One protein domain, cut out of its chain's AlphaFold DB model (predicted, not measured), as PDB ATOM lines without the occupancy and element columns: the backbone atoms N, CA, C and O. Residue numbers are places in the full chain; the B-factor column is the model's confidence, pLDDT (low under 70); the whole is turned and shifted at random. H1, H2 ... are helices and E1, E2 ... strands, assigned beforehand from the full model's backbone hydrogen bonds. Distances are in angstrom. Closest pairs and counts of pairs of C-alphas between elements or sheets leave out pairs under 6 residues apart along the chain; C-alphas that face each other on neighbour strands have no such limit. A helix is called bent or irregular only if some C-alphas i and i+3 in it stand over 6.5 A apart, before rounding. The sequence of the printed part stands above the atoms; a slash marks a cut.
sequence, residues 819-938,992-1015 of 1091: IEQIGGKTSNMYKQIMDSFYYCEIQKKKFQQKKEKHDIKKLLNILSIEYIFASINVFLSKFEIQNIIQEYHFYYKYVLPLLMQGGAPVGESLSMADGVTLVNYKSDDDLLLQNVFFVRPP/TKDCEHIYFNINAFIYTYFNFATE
ATOM      1  N   ILE A 819      22.453 -20.340  54.275       84.25
ATOM      2  CA  ILE A 819      22.192 -19.733  52.962       84.25
ATOM      3  C   ILE A 819      21.193 -18.565  53.072       84.25
ATOM      4  O   ILE A 819      21.342 -17.572  52.367       84.25
ATOM      5  N   GLU A 820      20.190 -18.646  53.945       83.19
ATOM      6  CA  GLU A 820      19.231 -17.560  54.195       83.19
ATOM      7  C   GLU A 820      19.849 -16.396  54.983       83.19
ATOM      8  O   GLU A 820      19.565 -15.242  54.661       83.19
ATOM      9  N   GLN A 821      20.770 -16.667  55.913       80.94
ATOM     10  CA  GLN A 821      21.544 -15.644  56.634       80.94
ATOM     11  C   GLN A 821      22.412 -14.782  55.692       80.94
ATOM     12  O   GLN A 821      22.560 -13.589  55.940       80.94
ATOM     13  N   ILE A 822      22.880 -15.322  54.555       79.81
ATOM     14  CA  ILE A 822      23.528 -14.552  53.467       79.81
ATOM     15  C   ILE A 822      22.548 -14.038  52.389       79.81
ATOM     16  O   ILE A 822      22.939 -13.770  51.249       79.81
ATOM     17  N   GLY A 823      21.259 -13.899  52.722       79.31
ATOM     18  CA  GLY A 823      20.216 -13.332  51.852       79.31
ATOM     19  C   GLY A 823      19.565 -14.315  50.868       79.31
ATOM     20  O   GLY A 823      18.872 -13.893  49.938       79.31
ATOM     21  N   GLY A 824      19.786 -15.619  51.040       84.75
ATOM     22  CA  GLY A 824      19.225 -16.680  50.205       84.75
ATOM     23  C   GLY A 824      19.969 -16.904  48.883       84.75
ATOM     24  O   GLY A 824      20.817 -16.119  48.464       84.75
ATOM     25  N   LYS A 825      19.593 -17.969  48.157       86.44
ATOM     26  CA  LYS A 825      20.224 -18.390  46.879       86.44
ATOM     27  C   LYS A 825      20.128 -17.351  45.748       86.44
ATOM     28  O   LYS A 825      20.730 -17.512  44.690       86.44
ATOM     29  N   THR A 826      19.340 -16.298  45.951       84.31
ATOM     30  CA  THR A 826      19.138 -15.176  45.032       84.31
ATOM     31  C   THR A 826      19.991 -13.947  45.353       84.31
ATOM     32  O   THR A 826      20.018 -13.032  44.524       84.31
ATOM     33  N   SER A 827      20.672 -13.895  46.506       86.19
ATOM     34  CA  SER A 827      21.473 -12.735  46.924       86.19
ATOM     35  C   SER A 827      22.685 -12.496  46.021       86.19
ATOM     36  O   SER A 827      23.083 -13.365  45.241       86.19
ATOM     37  N   ASN A 828      23.272 -11.299  46.114       83.81
ATOM     38  CA  ASN A 828      24.522 -11.000  45.416       83.81
ATOM     39  C   ASN A 828      25.674 -11.848  45.976       83.81
ATOM     40  O   ASN A 828      26.370 -12.500  45.209       83.81
ATOM     41  N   MET A 829      25.779 -11.936  47.306       81.94
ATOM     42  CA  MET A 829      26.836 -12.683  47.994       81.94
ATOM     43  C   MET A 829      26.834 -14.177  47.635       81.94
ATOM     44  O   MET A 829      27.871 -14.729  47.279       81.94
ATOM     45  N   TYR A 830      25.667 -14.836  47.619       85.88
ATOM     46  CA  TYR A 830      25.585 -16.247  47.220       85.88
ATOM     47  C   TYR A 830      26.006 -16.466  45.756       85.88
ATOM     48  O   TYR A 830      26.646 -17.472  45.441       85.88
ATOM     49  N   LYS A 831      25.680 -15.524  44.859       85.56
ATOM     50  CA  LYS A 831      26.117 -15.564  43.454       85.56
ATOM     51  C   LYS A 831      27.620 -15.341  43.328       85.56
ATOM     52  O   LYS A 831      28.260 -16.128  42.649       85.56
ATOM     53  N   GLN A 832      28.182 -14.359  44.033       84.38
ATOM     54  CA  GLN A 832      29.624 -14.103  44.066       84.38
ATOM     55  C   GLN A 832      30.388 -15.356  44.518       84.38
ATOM     56  O   GLN A 832      31.215 -15.852  43.765       84.38
ATOM     57  N   ILE A 833      30.026 -15.958  45.660       86.38
ATOM     58  CA  ILE A 833      30.653 -17.202  46.148       86.38
ATOM     59  C   ILE A 833      30.512 -18.345  45.118       86.38
ATOM     60  O   ILE A 833      31.463 -19.091  44.880       86.38
ATOM     61  N   MET A 834      29.349 -18.492  44.469       86.00
ATOM     62  CA  MET A 834      29.154 -19.484  43.400       86.00
ATOM     63  C   MET A 834      30.069 -19.235  42.196       86.00
ATOM     64  O   MET A 834      30.723 -20.170  41.728       86.00
ATOM     65  N   ASP A 835      30.123 -18.000  41.703       85.00
ATOM     66  CA  ASP A 835      30.896 -17.604  40.526       85.00
ATOM     67  C   ASP A 835      32.409 -17.697  40.788       85.00
ATOM     68  O   ASP A 835      33.148 -18.138  39.907       85.00
ATOM     69  N   SER A 836      32.863 -17.433  42.018       84.44
ATOM     70  CA  SER A 836      34.222 -17.727  42.493       84.44
ATOM     71  C   SER A 836      34.569 -19.214  42.379       84.44
ATOM     72  O   SER A 836      35.583 -19.574  41.776       84.44
ATOM     73  N   PHE A 837      33.703 -20.105  42.881       85.75
ATOM     74  CA  PHE A 837      33.897 -21.557  42.755       85.75
ATOM     75  C   PHE A 837      33.939 -22.007  41.282       85.75
ATOM     76  O   PHE A 837      34.797 -22.813  40.907       85.75
ATOM     77  N   TYR A 838      33.061 -21.460  40.429       82.12
ATOM     78  CA  TYR A 838      33.094 -21.691  38.979       82.12
ATOM     79  C   TYR A 838      34.413 -21.206  38.350       82.12
ATOM     80  O   TYR A 838      35.017 -21.928  37.552       82.12
ATOM     81  N   TYR A 839      34.878 -20.006  38.708       80.81
ATOM     82  CA  TYR A 839      36.085 -19.395  38.159       80.81
ATOM     83  C   TYR A 839      37.347 -20.191  38.510       80.81
ATOM     84  O   TYR A 839      38.111 -20.540  37.605       80.81
ATOM     85  N   CYS A 840      37.534 -20.567  39.780       78.81
ATOM     86  CA  CYS A 840      38.678 -21.369  40.219       78.81
ATOM     87  C   CYS A 840      38.732 -22.742  39.519       78.81
ATOM     88  O   CYS A 840      39.803 -23.164  39.065       78.81
ATOM     89  N   GLU A 841      37.589 -23.426  39.352       76.12
ATOM     90  CA  GLU A 841      37.545 -24.718  38.647       76.12
ATOM     91  C   GLU A 841      37.889 -24.564  37.148       76.12
ATOM     92  O   GLU A 841      38.598 -25.399  36.577       76.12
ATOM     93  N   ILE A 842      37.463 -23.465  36.508       74.56
ATOM     94  CA  ILE A 842      37.801 -23.139  35.111       74.56
ATOM     95  C   ILE A 842      39.281 -22.755  34.959       74.56
ATOM     96  O   ILE A 842      39.926 -23.192  34.003       74.56
ATOM     97  N   GLN A 843      39.840 -21.958  35.873       71.00
ATOM     98  CA  GLN A 843      41.236 -21.516  35.822       71.00
ATOM     99  C   GLN A 843      42.189 -22.717  35.909       71.00
ATOM    100  O   GLN A 843      43.062 -22.865  35.049       71.00
ATOM    101  N   LYS A 844      41.958 -23.638  36.857       66.69
ATOM    102  CA  LYS A 844      42.745 -24.875  36.998       66.69
ATOM    103  C   LYS A 844      42.690 -25.740  35.728       66.69
ATOM    104  O   LYS A 844      43.729 -26.199  35.254       66.69
ATOM    105  N   LYS A 845      41.508 -25.880  35.110       65.50
ATOM    106  CA  LYS A 845      41.326 -26.599  33.831       65.50
ATOM    107  C   LYS A 845      42.046 -25.923  32.652       65.50
ATOM    108  O   LYS A 845      42.649 -26.621  31.841       65.50
ATOM    109  N   LYS A 846      42.052 -24.582  32.572       60.12
ATOM    110  CA  LYS A 846      42.790 -23.828  31.535       60.12
ATOM    111  C   LYS A 846      44.302 -24.065  31.614       60.12
ATOM    112  O   LYS A 846      44.910 -24.336  30.581       60.12
ATOM    113  N   PHE A 847      44.895 -24.019  32.811       58.09
ATOM    114  CA  PHE A 847      46.322 -24.322  32.998       58.09
ATOM    115  C   PHE A 847      46.677 -25.770  32.615       58.09
ATOM    116  O   PHE A 847      47.742 -26.009  32.053       58.09
ATOM    117  N   GLN A 848      45.768 -26.723  32.838       56.66
ATOM    118  CA  GLN A 848      45.944 -28.137  32.471       56.66
ATOM    119  C   GLN A 848      45.694 -28.459  30.980       56.66
ATOM    120  O   GLN A 848      45.776 -29.621  30.592       56.66
ATOM    121  N   GLN A 849      45.372 -27.469  30.138       55.16
ATOM    122  CA  GLN A 849      45.158 -27.584  28.680       55.16
ATOM    123  C   GLN A 849      44.068 -28.576  28.191       55.16
ATOM    124  O   GLN A 849      43.822 -28.655  26.983       55.16
ATOM    125  N   LYS A 850      43.356 -29.290  29.079       55.38
ATOM    126  CA  LYS A 850      42.264 -30.222  28.728       55.38
ATOM    127  C   LYS A 850      41.065 -29.455  28.127       55.38
ATOM    128  O   LYS A 850      40.396 -28.693  28.822       55.38
ATOM    129  N   LYS A 851      40.774 -29.653  26.831       48.31
ATOM    130  CA  LYS A 851      39.720 -28.943  26.057       48.31
ATOM    131  C   LYS A 851      38.349 -29.650  26.038       48.31
ATOM    132  O   LYS A 851      37.633 -29.585  25.040       48.31
ATOM    133  N   GLU A 852      37.968 -30.331  27.114       51.44
ATOM    134  CA  GLU A 852      36.777 -31.195  27.132       51.44
ATOM    135  C   GLU A 852      35.603 -30.590  27.915       51.44
ATOM    136  O   GLU A 852      35.775 -29.939  28.948       51.44
ATOM    137  N   LYS A 853      34.377 -30.808  27.416       49.12
ATOM    138  CA  LYS A 853      33.138 -30.435  28.111       49.12
ATOM    139  C   LYS A 853      32.824 -31.476  29.189       49.12
ATOM    140  O   LYS A 853      32.113 -32.439  28.923       49.12
ATOM    141  N   HIS A 854      33.335 -31.256  30.395       49.56
ATOM    142  CA  HIS A 854      32.941 -32.003  31.589       49.56
ATOM    143  C   HIS A 854      32.088 -31.152  32.525       49.56
ATOM    144  O   HIS A 854      32.345 -29.955  32.685       49.56
ATOM    145  N   ASP A 855      31.125 -31.799  33.181       54.84
ATOM    146  CA  ASP A 855      30.301 -31.181  34.214       54.84
ATOM    147  C   ASP A 855      31.158 -30.608  35.350       54.84
ATOM    148  O   ASP A 855      32.178 -31.174  35.759       54.84
ATOM    149  N   ILE A 856      30.748 -29.436  35.829       61.19
ATOM    150  CA  ILE A 856      31.457 -28.676  36.857       61.19
ATOM    151  C   ILE A 856      31.011 -29.199  38.220       61.19
ATOM    152  O   ILE A 856      29.847 -29.043  38.591       61.19
ATOM    153  N   LYS A 857      31.932 -29.829  38.955       63.59
ATOM    154  CA  LYS A 857      31.619 -30.527  40.214       63.59
ATOM    155  C   LYS A 857      31.542 -29.595  41.428       63.59
ATOM    156  O   LYS A 857      31.043 -30.022  42.462       63.59
ATOM    157  N   LYS A 858      32.005 -28.342  41.311       74.81
ATOM    158  CA  LYS A 858      32.047 -27.338  42.396       74.81
ATOM    159  C   LYS A 858      32.838 -27.816  43.614       74.81
ATOM    160  O   LYS A 858      32.484 -27.524  44.756       74.81
ATOM    161  N   LEU A 859      33.897 -28.574  43.342       83.69
ATOM    162  CA  LEU A 859      34.721 -29.241  44.336       83.69
ATOM    163  C   LEU A 859      36.172 -28.800  44.142       83.69
ATOM    164  O   LEU A 859      36.788 -29.095  43.116       83.69
ATOM    165  N   LEU A 860      36.703 -28.071  45.120       86.94
ATOM    166  CA  LEU A 860      38.039 -27.480  45.076       86.94
ATOM    167  C   LEU A 860      38.943 -28.138  46.122       86.94
ATOM    168  O   LEU A 860      38.467 -28.721  47.090       86.94
ATOM    169  N   ASN A 861      40.255 -28.082  45.902       88.94
ATOM    170  CA  ASN A 861      41.240 -28.533  46.885       88.94
ATOM    171  C   ASN A 861      41.475 -27.415  47.916       88.94
ATOM    172  O   ASN A 861      41.464 -26.242  47.535       88.94
ATOM    173  N   ILE A 862      41.712 -27.759  49.188       89.81
ATOM    174  CA  ILE A 862      41.829 -26.766  50.273       89.81
ATOM    175  C   ILE A 862      42.922 -25.707  50.038       89.81
ATOM    176  O   ILE A 862      42.728 -24.550  50.398       89.81
ATOM    177  N   LEU A 863      44.003 -26.031  49.320       88.19
ATOM    178  CA  LEU A 863      45.064 -25.078  48.959       88.19
ATOM    179  C   LEU A 863      44.597 -23.956  48.002       88.19
ATOM    180  O   LEU A 863      45.372 -23.074  47.661       88.19
ATOM    181  N   SER A 864      43.341 -23.981  47.540       87.19
ATOM    182  CA  SER A 864      42.734 -22.915  46.721       87.19
ATOM    183  C   SER A 864      41.939 -21.880  47.538       87.19
ATOM    184  O   SER A 864      41.362 -20.973  46.945       87.19
ATOM    185  N   ILE A 865      41.865 -22.022  48.869       87.50
ATOM    186  CA  ILE A 865      40.964 -21.247  49.741       87.50
ATOM    187  C   ILE A 865      41.218 -19.730  49.715       87.50
ATOM    188  O   ILE A 865      40.267 -18.952  49.661       87.50
ATOM    189  N   GLU A 866      42.485 -19.314  49.678       87.00
ATOM    190  CA  GLU A 866      42.920 -17.912  49.616       87.00
ATOM    191  C   GLU A 866      42.333 -17.179  48.401       87.00
ATOM    192  O   GLU A 866      41.739 -16.110  48.537       87.00
ATOM    193  N   TYR A 867      42.395 -17.804  47.220       84.06
ATOM    194  CA  TYR A 867      41.850 -17.236  45.984       84.06
ATOM    195  C   TYR A 867      40.325 -17.071  46.027       84.06
ATOM    196  O   TYR A 867      39.796 -16.155  45.398       84.06
ATOM    197  N   ILE A 868      39.614 -17.926  46.772       85.06
ATOM    198  CA  ILE A 868      38.158 -17.816  46.932       85.06
ATOM    199  C   ILE A 868      37.829 -16.592  47.785       85.06
ATOM    200  O   ILE A 868      37.038 -15.764  47.340       85.06
ATOM    201  N   PHE A 869      38.470 -16.432  48.949       84.88
ATOM    202  CA  PHE A 869      38.279 -15.253  49.803       84.88
ATOM    203  C   PHE A 869      38.625 -13.951  49.064       84.88
ATOM    204  O   PHE A 869      37.780 -13.057  48.985       84.88
ATOM    205  N   ALA A 870      39.789 -13.887  48.408       79.81
ATOM    206  CA  ALA A 870      40.192 -12.716  47.628       79.81
ATOM    207  C   ALA A 870      39.182 -12.371  46.514       79.81
ATOM    208  O   ALA A 870      38.895 -11.203  46.272       79.81
ATOM    209  N   SER A 871      38.583 -13.379  45.865       77.81
ATOM    210  CA  SER A 871      37.570 -13.171  44.816       77.81
ATOM    211  C   SER A 871      36.192 -12.707  45.316       77.81
ATOM    212  O   SER A 871      35.370 -12.292  44.502       77.81
ATOM    213  N   ILE A 872      35.940 -12.751  46.632       78.06
ATOM    214  CA  ILE A 872      34.764 -12.146  47.282       78.06
ATOM    215  C   ILE A 872      35.132 -10.883  48.085       78.06
ATOM    216  O   ILE A 872      34.383 -10.477  48.968       78.06
ATOM    217  N   ASN A 873      36.275 -10.259  47.768       74.88
ATOM    218  CA  ASN A 873      36.845  -9.070  48.420       74.88
ATOM    219  C   ASN A 873      37.187  -9.237  49.917       74.88
ATOM    220  O   ASN A 873      37.348  -8.245  50.627       74.88
ATOM    221  N   VAL A 874      37.348 -10.473  50.401       78.25
ATOM    222  CA  VAL A 874      37.807 -10.764  51.767       78.25
ATOM    223  C   VAL A 874      39.299 -11.097  51.724       78.25
ATOM    224  O   VAL A 874      39.703 -12.096  51.136       78.25
ATOM    225  N   PHE A 875      40.132 -10.279  52.363       78.00
ATOM    226  CA  PHE A 875      41.584 -10.474  52.395       78.00
ATOM    227  C   PHE A 875      42.017 -10.954  53.782       78.00
ATOM    228  O   PHE A 875      42.078 -10.174  54.730       78.00
ATOM    229  N   LEU A 876      42.276 -12.259  53.897       79.19
ATOM    230  CA  LEU A 876      42.744 -12.899  55.129       79.19
ATOM    231  C   LEU A 876      44.271 -12.822  55.245       79.19
ATOM    232  O   LEU A 876      44.978 -12.825  54.238       79.19
ATOM    233  N   SER A 877      44.789 -12.823  56.474       78.81
ATOM    234  CA  SER A 877      46.232 -12.908  56.712       78.81
ATOM    235  C   SER A 877      46.805 -14.282  56.366       78.81
ATOM    236  O   SER A 877      46.113 -15.305  56.425       78.81
ATOM    237  N   LYS A 878      48.125 -14.340  56.134       82.38
ATOM    238  CA  LYS A 878      48.861 -15.611  55.996       82.38
ATOM    239  C   LYS A 878      48.654 -16.513  57.226       82.38
ATOM    240  O   LYS A 878      48.547 -17.728  57.082       82.38
ATOM    241  N   PHE A 879      48.512 -15.928  58.418       82.50
ATOM    242  CA  PHE A 879      48.187 -16.644  59.655       82.50
ATOM    243  C   PHE A 879      46.754 -17.206  59.669       82.50
ATOM    244  O   PHE A 879      46.568 -18.362  60.046       82.50
ATOM    245  N   GLU A 880      45.727 -16.452  59.263       84.06
ATOM    246  CA  GLU A 880      44.356 -16.985  59.194       84.06
ATOM    247  C   GLU A 880      44.218 -18.067  58.109       84.06
ATOM    248  O   GLU A 880      43.613 -19.107  58.372       84.06
ATOM    249  N   ILE A 881      44.879 -17.914  56.955       86.81
ATOM    250  CA  ILE A 881      44.935 -18.939  55.895       86.81
ATOM    251  C   ILE A 881      45.622 -20.222  56.397       86.81
ATOM    252  O   ILE A 881      45.093 -21.320  56.207       86.81
ATOM    253  N   GLN A 882      46.764 -20.112  57.089       87.12
ATOM    254  CA  GLN A 882      47.451 -21.266  57.688       87.12
ATOM    255  C   GLN A 882      46.603 -21.969  58.753       87.12
ATOM    256  O   GLN A 882      46.582 -23.200  58.793       87.12
ATOM    257  N   ASN A 883      45.875 -21.215  59.586       88.12
ATOM    258  CA  ASN A 883      44.934 -21.795  60.543       88.12
ATOM    259  C   ASN A 883      43.833 -22.582  59.818       88.12
ATOM    260  O   ASN A 883      43.626 -23.745  60.142       88.12
ATOM    261  N   ILE A 884      43.201 -22.006  58.788       88.50
ATOM    262  CA  ILE A 884      42.168 -22.683  57.987       88.50
ATOM    263  C   ILE A 884      42.704 -23.982  57.362       88.50
ATOM    264  O   ILE A 884      42.075 -25.029  57.489       88.50
ATOM    265  N   ILE A 885      43.893 -23.969  56.752       90.69
ATOM    266  CA  ILE A 885      44.508 -25.188  56.197       90.69
ATOM    267  C   ILE A 885      44.749 -26.237  57.303       90.69
ATOM    268  O   ILE A 885      44.498 -27.429  57.098       90.69
ATOM    269  N   GLN A 886      45.163 -25.809  58.500       90.75
ATOM    270  CA  GLN A 886      45.372 -26.686  59.653       90.75
ATOM    271  C   GLN A 886      44.060 -27.274  60.226       90.75
ATOM    272  O   GLN A 886      44.082 -28.396  60.739       90.75
ATOM    273  N   GLU A 887      42.912 -26.606  60.082       91.00
ATOM    274  CA  GLU A 887      41.597 -27.184  60.416       91.00
ATOM    275  C   GLU A 887      41.308 -28.412  59.540       91.00
ATOM    276  O   GLU A 887      41.047 -29.501  60.049       91.00
ATOM    277  N   TYR A 888      41.444 -28.290  58.218       91.50
ATOM    278  CA  TYR A 888      41.201 -29.398  57.284       91.50
ATOM    279  C   TYR A 888      42.229 -30.532  57.445       91.50
ATOM    280  O   TYR A 888      41.856 -31.709  57.477       91.50
ATOM    281  N   HIS A 889      43.509 -30.190  57.624       92.00
ATOM    282  CA  HIS A 889      44.584 -31.140  57.934       92.00
ATOM    283  C   HIS A 889      44.299 -31.944  59.217       92.00
ATOM    284  O   HIS A 889      44.590 -33.140  59.255       92.00
ATOM    285  N   PHE A 890      43.669 -31.349  60.239       91.94
ATOM    286  CA  PHE A 890      43.252 -32.076  61.444       91.94
ATOM    287  C   PHE A 890      42.218 -33.173  61.136       91.94
ATOM    288  O   PHE A 890      42.379 -34.304  61.605       91.94
ATOM    289  N   TYR A 891      41.203 -32.890  60.305       90.69
ATOM    290  CA  TYR A 891      40.233 -33.921  59.910       90.69
ATOM    291  C   TYR A 891      40.896 -35.053  59.119       90.69
ATOM    292  O   TYR A 891      40.648 -36.218  59.418       90.69
ATOM    293  N   TYR A 892      41.778 -34.743  58.167       90.88
ATOM    294  CA  TYR A 892      42.492 -35.769  57.394       90.88
ATOM    295  C   TYR A 892      43.430 -36.631  58.256       90.88
ATOM    296  O   TYR A 892      43.490 -37.846  58.077       90.88
ATOM    297  N   LYS A 893      44.148 -36.026  59.208       89.94
ATOM    298  CA  LYS A 893      45.213 -36.706  59.963       89.94
ATOM    299  C   LYS A 893      44.746 -37.443  61.211       89.94
ATOM    300  O   LYS A 893      45.355 -38.445  61.577       89.94
ATOM    301  N   TYR A 894      43.698 -36.948  61.869       89.81
ATOM    302  CA  TYR A 894      43.237 -37.485  63.153       89.81
ATOM    303  C   TYR A 894      41.802 -38.014  63.095       89.81
ATOM    304  O   TYR A 894      41.542 -39.094  63.617       89.81
ATOM    305  N   VAL A 895      40.879 -37.318  62.422       89.50
ATOM    306  CA  VAL A 895      39.461 -37.728  62.388       89.50
ATOM    307  C   VAL A 895      39.220 -38.868  61.393       89.50
ATOM    308  O   VAL A 895      38.592 -39.865  61.738       89.50
ATOM    309  N   LEU A 896      39.759 -38.773  60.177       88.56
ATOM    310  CA  LEU A 896      39.597 -39.775  59.120       88.56
ATOM    311  C   LEU A 896      40.083 -41.184  59.538       88.56
ATOM    312  O   LEU A 896      39.325 -42.133  59.328       88.56
ATOM    313  N   PRO A 897      41.249 -41.369  60.195       88.88
ATOM    314  CA  PRO A 897      41.638 -42.676  60.727       88.88
ATOM    315  C   PRO A 897      40.660 -43.236  61.769       88.88
ATOM    316  O   PRO A 897      40.377 -44.432  61.737       88.88
ATOM    317  N   LEU A 898      40.102 -42.395  62.651       86.75
ATOM    318  CA  LEU A 898      39.104 -42.819  63.642       86.75
ATOM    319  C   LEU A 898      37.791 -43.252  62.969       86.75
ATOM    320  O   LEU A 898      37.229 -44.283  63.331       86.75
ATOM    321  N   LEU A 899      37.336 -42.518  61.947       84.75
ATOM    322  CA  LEU A 899      36.160 -42.879  61.143       84.75
ATOM    323  C   LEU A 899      36.356 -44.212  60.406       84.75
ATOM    324  O   LEU A 899      35.459 -45.055  60.408       84.75
ATOM    325  N   MET A 900      37.536 -44.429  59.816       84.25
ATOM    326  CA  MET A 900      37.873 -45.678  59.126       84.25
ATOM    327  C   MET A 900      37.975 -46.867  60.094       84.25
ATOM    328  O   MET A 900      37.462 -47.939  59.788       84.25
ATOM    329  N   GLN A 901      38.575 -46.684  61.276       84.38
ATOM    330  CA  GLN A 901      38.641 -47.719  62.320       84.38
ATOM    331  C   GLN A 901      37.266 -48.024  62.936       84.38
ATOM    332  O   GLN A 901      36.978 -49.175  63.254       84.38
ATOM    333  N   GLY A 902      36.408 -47.010  63.079       79.38
ATOM    334  CA  GLY A 902      35.039 -47.144  63.582       79.38
ATOM    335  C   GLY A 902      34.026 -47.684  62.565       79.38
ATOM    336  O   GLY A 902      32.877 -47.914  62.934       79.38
ATOM    337  N   GLY A 903      34.416 -47.880  61.299       80.62
ATOM    338  CA  GLY A 903      33.515 -48.345  60.237       80.62
ATOM    339  C   GLY A 903      32.433 -47.328  59.850       80.62
ATOM    340  O   GLY A 903      31.315 -47.719  59.513       80.62
ATOM    341  N   ALA A 904      32.735 -46.027  59.933       82.62
ATOM    342  CA  ALA A 904      31.772 -44.962  59.669       82.62
ATOM    343  C   ALA A 904      31.239 -45.006  58.216       82.62
ATOM    344  O   ALA A 904      32.020 -45.170  57.274       82.62
ATOM    345  N   PRO A 905      29.921 -44.832  57.994       84.00
ATOM    346  CA  PRO A 905      29.329 -44.965  56.669       84.00
ATOM    347  C   PRO A 905      29.714 -43.809  55.734       84.00
ATOM    348  O   PRO A 905      29.512 -42.632  56.047       84.00
ATOM    349  N   VAL A 906      30.194 -44.159  54.539       84.44
ATOM    350  CA  VAL A 906      30.442 -43.217  53.434       84.44
ATOM    351  C   VAL A 906      29.133 -42.526  53.023       84.44
ATOM    352  O   VAL A 906      28.074 -43.157  52.950       84.44
ATOM    353  N   GLY A 907      29.193 -41.215  52.771       81.00
ATOM    354  CA  GLY A 907      28.038 -40.414  52.351       81.00
ATOM    355  C   GLY A 907      27.773 -40.495  50.850       81.00
ATOM    356  O   GLY A 907      26.707 -40.927  50.412       81.00
ATOM    357  N   GLU A 908      28.781 -40.088  50.093       84.12
ATOM    358  CA  GLU A 908      28.851 -39.913  48.651       84.12
ATOM    359  C   GLU A 908      30.263 -40.316  48.190       84.12
ATOM    360  O   GLU A 908      31.247 -40.165  48.920       84.12
ATOM    361  N   SER A 909      30.376 -40.831  46.963       83.88
ATOM    362  CA  SER A 909      31.660 -41.176  46.355       83.88
ATOM    363  C   SER A 909      31.755 -40.611  44.940       83.88
ATOM    364  O   SER A 909      30.875 -40.830  44.109       83.88
ATOM    365  N   LEU A 910      32.830 -39.868  44.671       83.12
ATOM    366  CA  LEU A 910      33.040 -39.111  43.440       83.12
ATOM    367  C   LEU A 910      34.330 -39.553  42.743       83.12
ATOM    368  O   LEU A 910      35.433 -39.177  43.142       83.12
ATOM    369  N   SER A 911      34.201 -40.295  41.643       77.75
ATOM    370  CA  SER A 911      35.333 -40.629  40.771       77.75
ATOM    371  C   SER A 911      35.765 -39.413  39.943       77.75
ATOM    372  O   SER A 911      34.948 -38.771  39.271       77.75
ATOM    373  N   MET A 912      37.048 -39.069  40.003       71.81
ATOM    374  CA  MET A 912      37.682 -37.994  39.236       71.81
ATOM    375  C   MET A 912      38.266 -38.534  37.923       71.81
ATOM    376  O   MET A 912      38.511 -39.731  37.785       71.81
ATOM    377  N   ALA A 913      38.491 -37.646  36.950       60.53
ATOM    378  CA  ALA A 913      38.914 -38.024  35.595       60.53
ATOM    379  C   ALA A 913      40.259 -38.776  35.549       60.53
ATOM    380  O   ALA A 913      40.483 -39.581  34.654       60.53
ATOM    381  N   ASP A 914      41.129 -38.540  36.532       62.97
ATOM    382  CA  ASP A 914      42.465 -39.134  36.633       62.97
ATOM    383  C   ASP A 914      42.479 -40.405  37.525       62.97
ATOM    384  O   ASP A 914      43.487 -40.742  38.138       62.97
ATOM    385  N   GLY A 915      41.338 -41.101  37.650       67.06
ATOM    386  CA  GLY A 915      41.184 -42.386  38.362       67.06
ATOM    387  C   GLY A 915      41.036 -42.297  39.889       67.06
ATOM    388  O   GLY A 915      40.576 -43.245  40.527       67.06
ATOM    389  N   VAL A 916      41.371 -41.151  40.483       78.94
ATOM    390  CA  VAL A 916      41.227 -40.880  41.922       78.94
ATOM    391  C   VAL A 916      39.753 -40.919  42.341       78.94
ATOM    392  O   VAL A 916      38.910 -40.278  41.716       78.94
ATOM    393  N   THR A 917      39.434 -41.626  43.428       83.25
ATOM    394  CA  THR A 917      38.086 -41.631  44.023       83.25
ATOM    395  C   THR A 917      38.076 -40.810  45.307       83.25
ATOM    396  O   THR A 917      38.870 -41.060  46.212       83.25
ATOM    397  N   LEU A 918      37.170 -39.838  45.383       87.00
ATOM    398  CA  LEU A 918      36.938 -38.995  46.554       87.00
ATOM    399  C   LEU A 918      35.732 -39.513  47.352       87.00
ATOM    400  O   LEU A 918      34.763 -39.986  46.755       87.00
ATOM    401  N   VAL A 919      35.780 -39.430  48.683       87.94
ATOM    402  CA  VAL A 919      34.696 -39.850  49.595       87.94
ATOM    403  C   VAL A 919      34.502 -38.858  50.742       87.94
ATOM    404  O   VAL A 919      35.480 -38.343  51.279       87.94
ATOM    405  N   ASN A 920      33.251 -38.628  51.142       89.12
ATOM    406  CA  ASN A 920      32.890 -38.000  52.420       89.12
ATOM    407  C   ASN A 920      32.265 -39.049  53.366       89.12
ATOM    408  O   ASN A 920      31.997 -40.187  52.967       89.12
ATOM    409  N   TYR A 921      32.005 -38.671  54.616       86.69
ATOM    410  CA  TYR A 921      31.396 -39.548  55.622       86.69
ATOM    411  C   TYR A 921      30.106 -38.934  56.161       86.69
ATOM    412  O   TYR A 921      29.984 -37.713  56.267       86.69
ATOM    413  N   LYS A 922      29.130 -39.777  56.511       79.88
ATOM    414  CA  LYS A 922      27.914 -39.314  57.186       79.88
ATOM    415  C   LYS A 922      28.211 -39.080  58.664       79.88
ATOM    416  O   LYS A 922      28.801 -39.932  59.323       79.88
ATOM    417  N   SER A 923      27.760 -37.941  59.168       77.38
ATOM    418  CA  SER A 923      27.736 -37.590  60.585       77.38
ATOM    419  C   SER A 923      26.551 -36.663  60.795       77.38
ATOM    420  O   SER A 923      26.453 -35.654  60.098       77.38
ATOM    421  N   ASP A 924      25.639 -37.007  61.700       65.00
ATOM    422  CA  ASP A 924      24.442 -36.198  61.952       65.00
ATOM    423  C   ASP A 924      24.784 -34.910  62.734       65.00
ATOM    424  O   ASP A 924      24.129 -33.883  62.559       65.00
ATOM    425  N   ASP A 925      25.877 -34.933  63.511       67.88
ATOM    426  CA  ASP A 925      26.341 -33.823  64.353       67.88
ATOM    427  C   ASP A 925      27.456 -32.958  63.712       67.88
ATOM    428  O   ASP A 925      27.758 -31.879  64.221       67.88
ATOM    429  N   ASP A 926      28.076 -33.374  62.593       79.56
ATOM    430  CA  ASP A 926      29.183 -32.635  61.948       79.56
ATOM    431  C   ASP A 926      28.944 -32.338  60.454       79.56
ATOM    432  O   ASP A 926      29.350 -33.074  59.549       79.56
ATOM    433  N   LEU A 927      28.308 -31.192  60.189       79.19
ATOM    434  CA  LEU A 927      27.987 -30.715  58.837       79.19
ATOM    435  C   LEU A 927      29.230 -30.346  57.995       79.19
ATOM    436  O   LEU A 927      29.127 -30.295  56.765       79.19
ATOM    437  N   LEU A 928      30.408 -30.140  58.609       83.62
ATOM    438  CA  LEU A 928      31.653 -29.967  57.850       83.62
ATOM    439  C   LEU A 928      32.102 -31.316  57.284       83.62
ATOM    440  O   LEU A 928      32.348 -31.419  56.086       83.62
ATOM    441  N   LEU A 929      32.115 -32.367  58.108       84.25
ATOM    442  CA  LEU A 929      32.478 -33.723  57.683       84.25
ATOM    443  C   LEU A 929      31.570 -34.265  56.557       84.25
ATOM    444  O   LEU A 929      32.053 -34.958  55.664       84.25
ATOM    445  N   GLN A 930      30.289 -33.876  56.533       82.56
ATOM    446  CA  GLN A 930      29.381 -34.176  55.412       82.56
ATOM    447  C   GLN A 930      29.788 -33.514  54.076       82.56
ATOM    448  O   GLN A 930      29.354 -33.957  53.015       82.56
ATOM    449  N   ASN A 931      30.571 -32.432  54.092       85.62
ATOM    450  CA  ASN A 931      30.848 -31.588  52.920       85.62
ATOM    451  C   ASN A 931      32.345 -31.482  52.555       85.62
ATOM    452  O   ASN A 931      32.698 -30.820  51.570       85.62
ATOM    453  N   VAL A 932      33.211 -32.169  53.306       89.75
ATOM    454  CA  VAL A 932      34.633 -32.381  53.005       89.75
ATOM    455  C   VAL A 932      34.838 -33.781  52.435       89.75
ATOM    456  O   VAL A 932      34.261 -34.757  52.908       89.75
ATOM    457  N   PHE A 933      35.672 -33.869  51.406       89.31
ATOM    458  CA  PHE A 933      35.959 -35.077  50.650       89.31
ATOM    459  C   PHE A 933      37.452 -35.405  50.722       89.31
ATOM    460  O   PHE A 933      38.300 -34.548  50.477       89.31
ATOM    461  N   PHE A 934      37.767 -36.666  50.995       90.75
ATOM    462  CA  PHE A 934      39.132 -37.177  51.097       90.75
ATOM    463  C   PHE A 934      39.427 -38.164  49.965       90.75
ATOM    464  O   PHE A 934      38.534 -38.878  49.500       90.75
ATOM    465  N   VAL A 935      40.685 -38.234  49.526       87.38
ATOM    466  CA  VAL A 935      41.148 -39.260  48.578       87.38
ATOM    467  C   VAL A 935      41.098 -40.646  49.230       87.38
ATOM    468  O   VAL A 935      41.773 -40.898  50.224       87.38
ATOM    469  N   ARG A 936      40.315 -41.566  48.651       77.12
ATOM    470  CA  ARG A 936      40.248 -42.972  49.078       77.12
ATOM    471  C   ARG A 936      41.542 -43.694  48.664       77.12
ATOM    472  O   ARG A 936      41.846 -43.705  47.468       77.12
ATOM    473  N   PRO A 937      42.292 -44.325  49.591       63.34
ATOM    474  CA  PRO A 937      43.509 -45.057  49.245       63.34
ATOM    475  C   PRO A 937      43.244 -46.218  48.264       63.34
ATOM    476  O   PRO A 937      42.242 -46.928  48.416       63.34
ATOM    477  N   PRO A 938      44.127 -46.455  47.275       47.59
ATOM    478  CA  PRO A 938      43.957 -47.535  46.308       47.59
ATOM    479  C   PRO A 938      44.150 -48.905  46.977       47.59
ATOM    480  O   PRO A 938      45.266 -49.294  47.306       47.59
ATOM    481  N   THR A 992      51.401 -29.301  53.138       78.44
ATOM    482  CA  THR A 992      50.709 -29.062  51.861       78.44
ATOM    483  C   THR A 992      50.433 -30.366  51.115       78.44
ATOM    484  O   THR A 992      49.372 -30.502  50.512       78.44
ATOM    485  N   LYS A 993      51.315 -31.365  51.254       82.56
ATOM    486  CA  LYS A 993      51.183 -32.700  50.647       82.56
ATOM    487  C   LYS A 993      49.997 -33.481  51.205       82.56
ATOM    488  O   LYS A 993      49.184 -33.981  50.436       82.56
ATOM    489  N   ASP A 994      49.845 -33.511  52.532       85.62
ATOM    490  CA  ASP A 994      48.655 -34.082  53.184       85.62
ATOM    491  C   ASP A 994      47.380 -33.342  52.706       85.62
ATOM    492  O   ASP A 994      46.333 -33.956  52.496       85.62
ATOM    493  N   CYS A 995      47.480 -32.033  52.446       87.06
ATOM    494  CA  CYS A 995      46.377 -31.207  51.954       87.06
ATOM    495  C   CYS A 995      46.039 -31.393  50.462       87.06
ATOM    496  O   CYS A 995      44.908 -31.095  50.076       87.06
ATOM    497  N   GLU A 996      46.927 -31.936  49.616       86.00
ATOM    498  CA  GLU A 996      46.592 -32.307  48.226       86.00
ATOM    499  C   GLU A 996      45.477 -33.366  48.165       86.00
ATOM    500  O   GLU A 996      44.722 -33.439  47.194       86.00
ATOM    501  N   HIS A 997      45.319 -34.154  49.233       88.38
ATOM    502  CA  HIS A 997      44.308 -35.200  49.360       88.38
ATOM    503  C   HIS A 997      42.957 -34.718  49.921       88.38
ATOM    504  O   HIS A 997      42.039 -35.534  50.057       88.38
ATOM    505  N   ILE A 998      42.806 -33.417  50.212       90.94
ATOM    506  CA  ILE A 998      41.621 -32.841  50.866       90.94
ATOM    507  C   ILE A 998      40.879 -31.875  49.936       90.94
ATOM    508  O   ILE A 998      41.441 -30.913  49.405       90.94
ATOM    509  N   TYR A 999      39.582 -32.114  49.768       90.31
ATOM    510  CA  TYR A 999      38.697 -31.364  48.884       90.31
ATOM    511  C   TYR A 999      37.442 -30.899  49.623       90.31
ATOM    512  O   TYR A 999      36.975 -31.553  50.550       90.31
ATOM    513  N   PHE A1000      36.867 -29.776  49.205       89.94
ATOM    514  CA  PHE A1000      35.680 -29.191  49.824       89.94
ATOM    515  C   PHE A1000      34.754 -28.581  48.774       89.94
ATOM    516  O   PHE A1000      35.189 -28.135  47.706       89.94
ATOM    517  N   ASN A1001      33.455 -28.613  49.064       88.19
ATOM    518  CA  ASN A1001      32.424 -28.032  48.211       88.19
ATOM    519  C   ASN A1001      32.002 -26.635  48.721       88.19
ATOM    520  O   ASN A1001      32.398 -26.188  49.802       88.19
ATOM    521  N   ILE A1002      31.152 -25.949  47.957       86.50
ATOM    522  CA  ILE A1002      30.615 -24.634  48.344       86.50
ATOM    523  C   ILE A1002      29.814 -24.656  49.661       86.50
ATOM    524  O   ILE A1002      29.785 -23.663  50.385       86.50
ATOM    525  N   ASN A1003      29.196 -25.785  50.018       86.75
ATOM    526  CA  ASN A1003      28.418 -25.908  51.249       86.75
ATOM    527  C   ASN A1003      29.325 -25.886  52.487       86.75
ATOM    528  O   ASN A1003      28.985 -25.224  53.462       86.75
ATOM    529  N   ALA A1004      30.484 -26.558  52.434       86.25
ATOM    530  CA  ALA A1004      31.500 -26.493  53.486       86.25
ATOM    531  C   ALA A1004      32.012 -25.056  53.676       86.25
ATOM    532  O   ALA A1004      32.125 -24.587  54.809       86.25
ATOM    533  N   PHE A1005      32.256 -24.337  52.572       87.12
ATOM    534  CA  PHE A1005      32.682 -22.936  52.612       87.12
ATOM    535  C   PHE A1005      31.627 -22.034  53.268       87.12
ATOM    536  O   PHE A1005      31.947 -21.302  54.201       87.12
ATOM    537  N   ILE A1006      30.362 -22.130  52.840       84.56
ATOM    538  CA  ILE A1006      29.262 -21.345  53.421       84.56
ATOM    539  C   ILE A1006      29.070 -21.695  54.904       84.56
ATOM    540  O   ILE A1006      29.057 -20.793  55.734       84.56
ATOM    541  N   TYR A1007      28.979 -22.977  55.268       83.06
ATOM    542  CA  TYR A1007      28.787 -23.394  56.664       83.06
ATOM    543  C   TYR A1007      29.886 -22.872  57.603       83.06
ATOM    544  O   TYR A1007      29.585 -22.380  58.689       83.06
ATOM    545  N   THR A1008      31.149 -22.955  57.181       77.19
ATOM    546  CA  THR A1008      32.292 -22.643  58.054       77.19
ATOM    547  C   THR A1008      32.632 -21.149  58.062       77.19
ATOM    548  O   THR A1008      33.030 -20.619  59.098       77.19
ATOM    549  N   TYR A1009      32.459 -20.455  56.929       78.44
ATOM    550  CA  TYR A1009      33.052 -19.132  56.708       78.44
ATOM    551  C   TYR A1009      32.073 -18.027  56.282       78.44
ATOM    552  O   TYR A1009      32.529 -16.915  56.014       78.44
ATOM    553  N   PHE A1010      30.747 -18.247  56.271       75.31
ATOM    554  CA  PHE A1010      29.814 -17.182  55.859       75.31
ATOM    555  C   PHE A1010      29.948 -15.895  56.683       75.31
ATOM    556  O   PHE A1010      29.736 -14.825  56.126       75.31
ATOM    557  N   ASN A1011      30.308 -15.964  57.975       72.44
ATOM    558  CA  ASN A1011      30.424 -14.756  58.795       72.44
ATOM    559  C   ASN A1011      31.488 -13.795  58.236       72.44
ATOM    560  O   ASN A1011      31.176 -12.615  58.103       72.44
ATOM    561  N   PHE A1012      32.648 -14.293  57.779       72.19
ATOM    562  CA  PHE A1012      33.647 -13.490  57.048       72.19
ATOM    563  C   PHE A1012      33.054 -12.861  55.774       72.19
ATOM    564  O   PHE A1012      33.281 -11.693  55.494       72.19
ATOM    565  N   ALA A1013      32.221 -13.604  55.037       62.84
ATOM    566  CA  ALA A1013      31.485 -13.107  53.869       62.84
ATOM    567  C   ALA A1013      30.281 -12.193  54.219       62.84
ATOM    568  O   ALA A1013      29.490 -11.849  53.341       62.84
ATOM    569  N   THR A1014      30.111 -11.810  55.491       62.78
ATOM    570  CA  THR A1014      29.119 -10.816  55.944       62.78
ATOM    571  C   THR A1014      29.718  -9.696  56.793       62.78
ATOM    572  O   THR A1014      28.963  -8.817  57.220       62.78
ATOM    573  N   GLU A1015      31.025  -9.717  57.079       61.16
ATOM    574  CA  GLU A1015      31.697  -8.581  57.714       61.16
ATOM    575  C   GLU A1015      31.464  -7.335  56.835       61.16
ATOM    576  O   GLU A1015      31.456  -7.413  55.606       61.16
TER     577      GLU A1015
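AT A GLANCE: This is residues 819 to 938 and 992 to 1015 of the 1091 residues of an uncharacterized protein of Plasmodium coatneyi (UniProt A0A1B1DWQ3). A small five-stranded antiparallel sheet, curled like part of a barrel, has the long helix H3 running across one of its faces over E5 and E4, while H1 and H2 cross steeply beside its E1 end. Two short helices, H4 next to H3 and H5 straight after E5, only graze the sheet, and residues 845 to 853, the last turn of H1 and part of the loop after it, stick out free. The printed part has 144 residues, with five named helices and five named strands in the order H1 E1 H2 H3 E2 E3 E4 H4 E5 H5. The sheet runs E1 E5 E4 E3 E2, and the class is mixed, helices and strands. The whole is compact, with a radius of gyration of the C-alphas of 15.5 A and spans of 42 by 39 by 30 A.

HOW THE PARTS SIT: The sheet holds E1, residues 859 to 861, E5, residues 998 to 1001, E4, residues 932 to 935, E3, residues 917 to 921, and E2, residues 906 to 911, and it is strongly twisted. E1 and E2 are its edge strands. E2, E3 and E4 form a meander, each strand the antiparallel neighbour of the one before, with hairpins E2 to E3 and E3 to E4. N 910 and O 918 are 2.8 A apart, within hydrogen-bond range, as are N 934 and O 919 at 2.9 A, N 999 and O 933 at 2.8 A, and N 860 and O 1000 at 3.0 A. E4 is staggered, pairing with E5 over residues 932 to 934 and with E3 over 934 to 935. H3, residues 878 to 901, is on the sheet at a height of 10.4 A, over E5 and E4, and runs across the strands at 67 degrees to E4 on the local plane. H2, residues 862 to 871, is on the sheet too, and with H3 on one face of it there are two layers, helices and sheet. H2 and H3 form a helical hairpin; they touch through residues 881 to 888 of H3, the closest C-alphas being those of Glu 866 and Ile 881, 6.7 A apart, at a tilt of 37 degrees, only just steep, opposite ways. H2 is the hub, touching three helices. With residues 833 to 840 alone, H1, residues 828 to 847, touches H2 at a steep tilt of 55 degrees, opposite ways, the closest C-alphas being those of Ser 836 and Ile 868, 5.9 A apart. H1 only grazes the sheet, with residues 837 to 844. H4, residues 992 to 996, touches H3, and the closest C-alphas, those of His 889 and Cys 995, are 6.2 A apart. H1 and H5, residues 1002 to 1009, only just touch, with 3 pairs of C-alphas within 8 A. H3 and H5 are apart. Every O i to N i+4 pair is within hydrogen-bond range in H1, H4 and H5, against 17 of 20 in H3 and 3 of 6 in H2.

IN THESE COORDINATES: H3 is 34.3 A long and ends at C-alpha 901, (38.641, -47.719, 62.320). H1 is 28.4 A long from C-alpha 828 at (24.522, -11.000, 45.416). H2, 15.3 A, is irregular: C-alphas 863 and 866 are 7.5 A apart. E2 spans 13.8 A and E3 13.6 A. H5 ends at C-alpha 1009, (33.052, -19.132, 56.708).

THE WHOLE: The farthest C-alphas, those of Asn 828 and Gln 901, are 42.8 A apart. Residues 939 to 991 are not printed, and C-alphas 938 and 992 are 20.4 A apart across the cut. The link H1 to E1, 11 residues, is long. Mean pLDDT of the printed part is 79.8; 24 residues are under 70, among them 844 to 857.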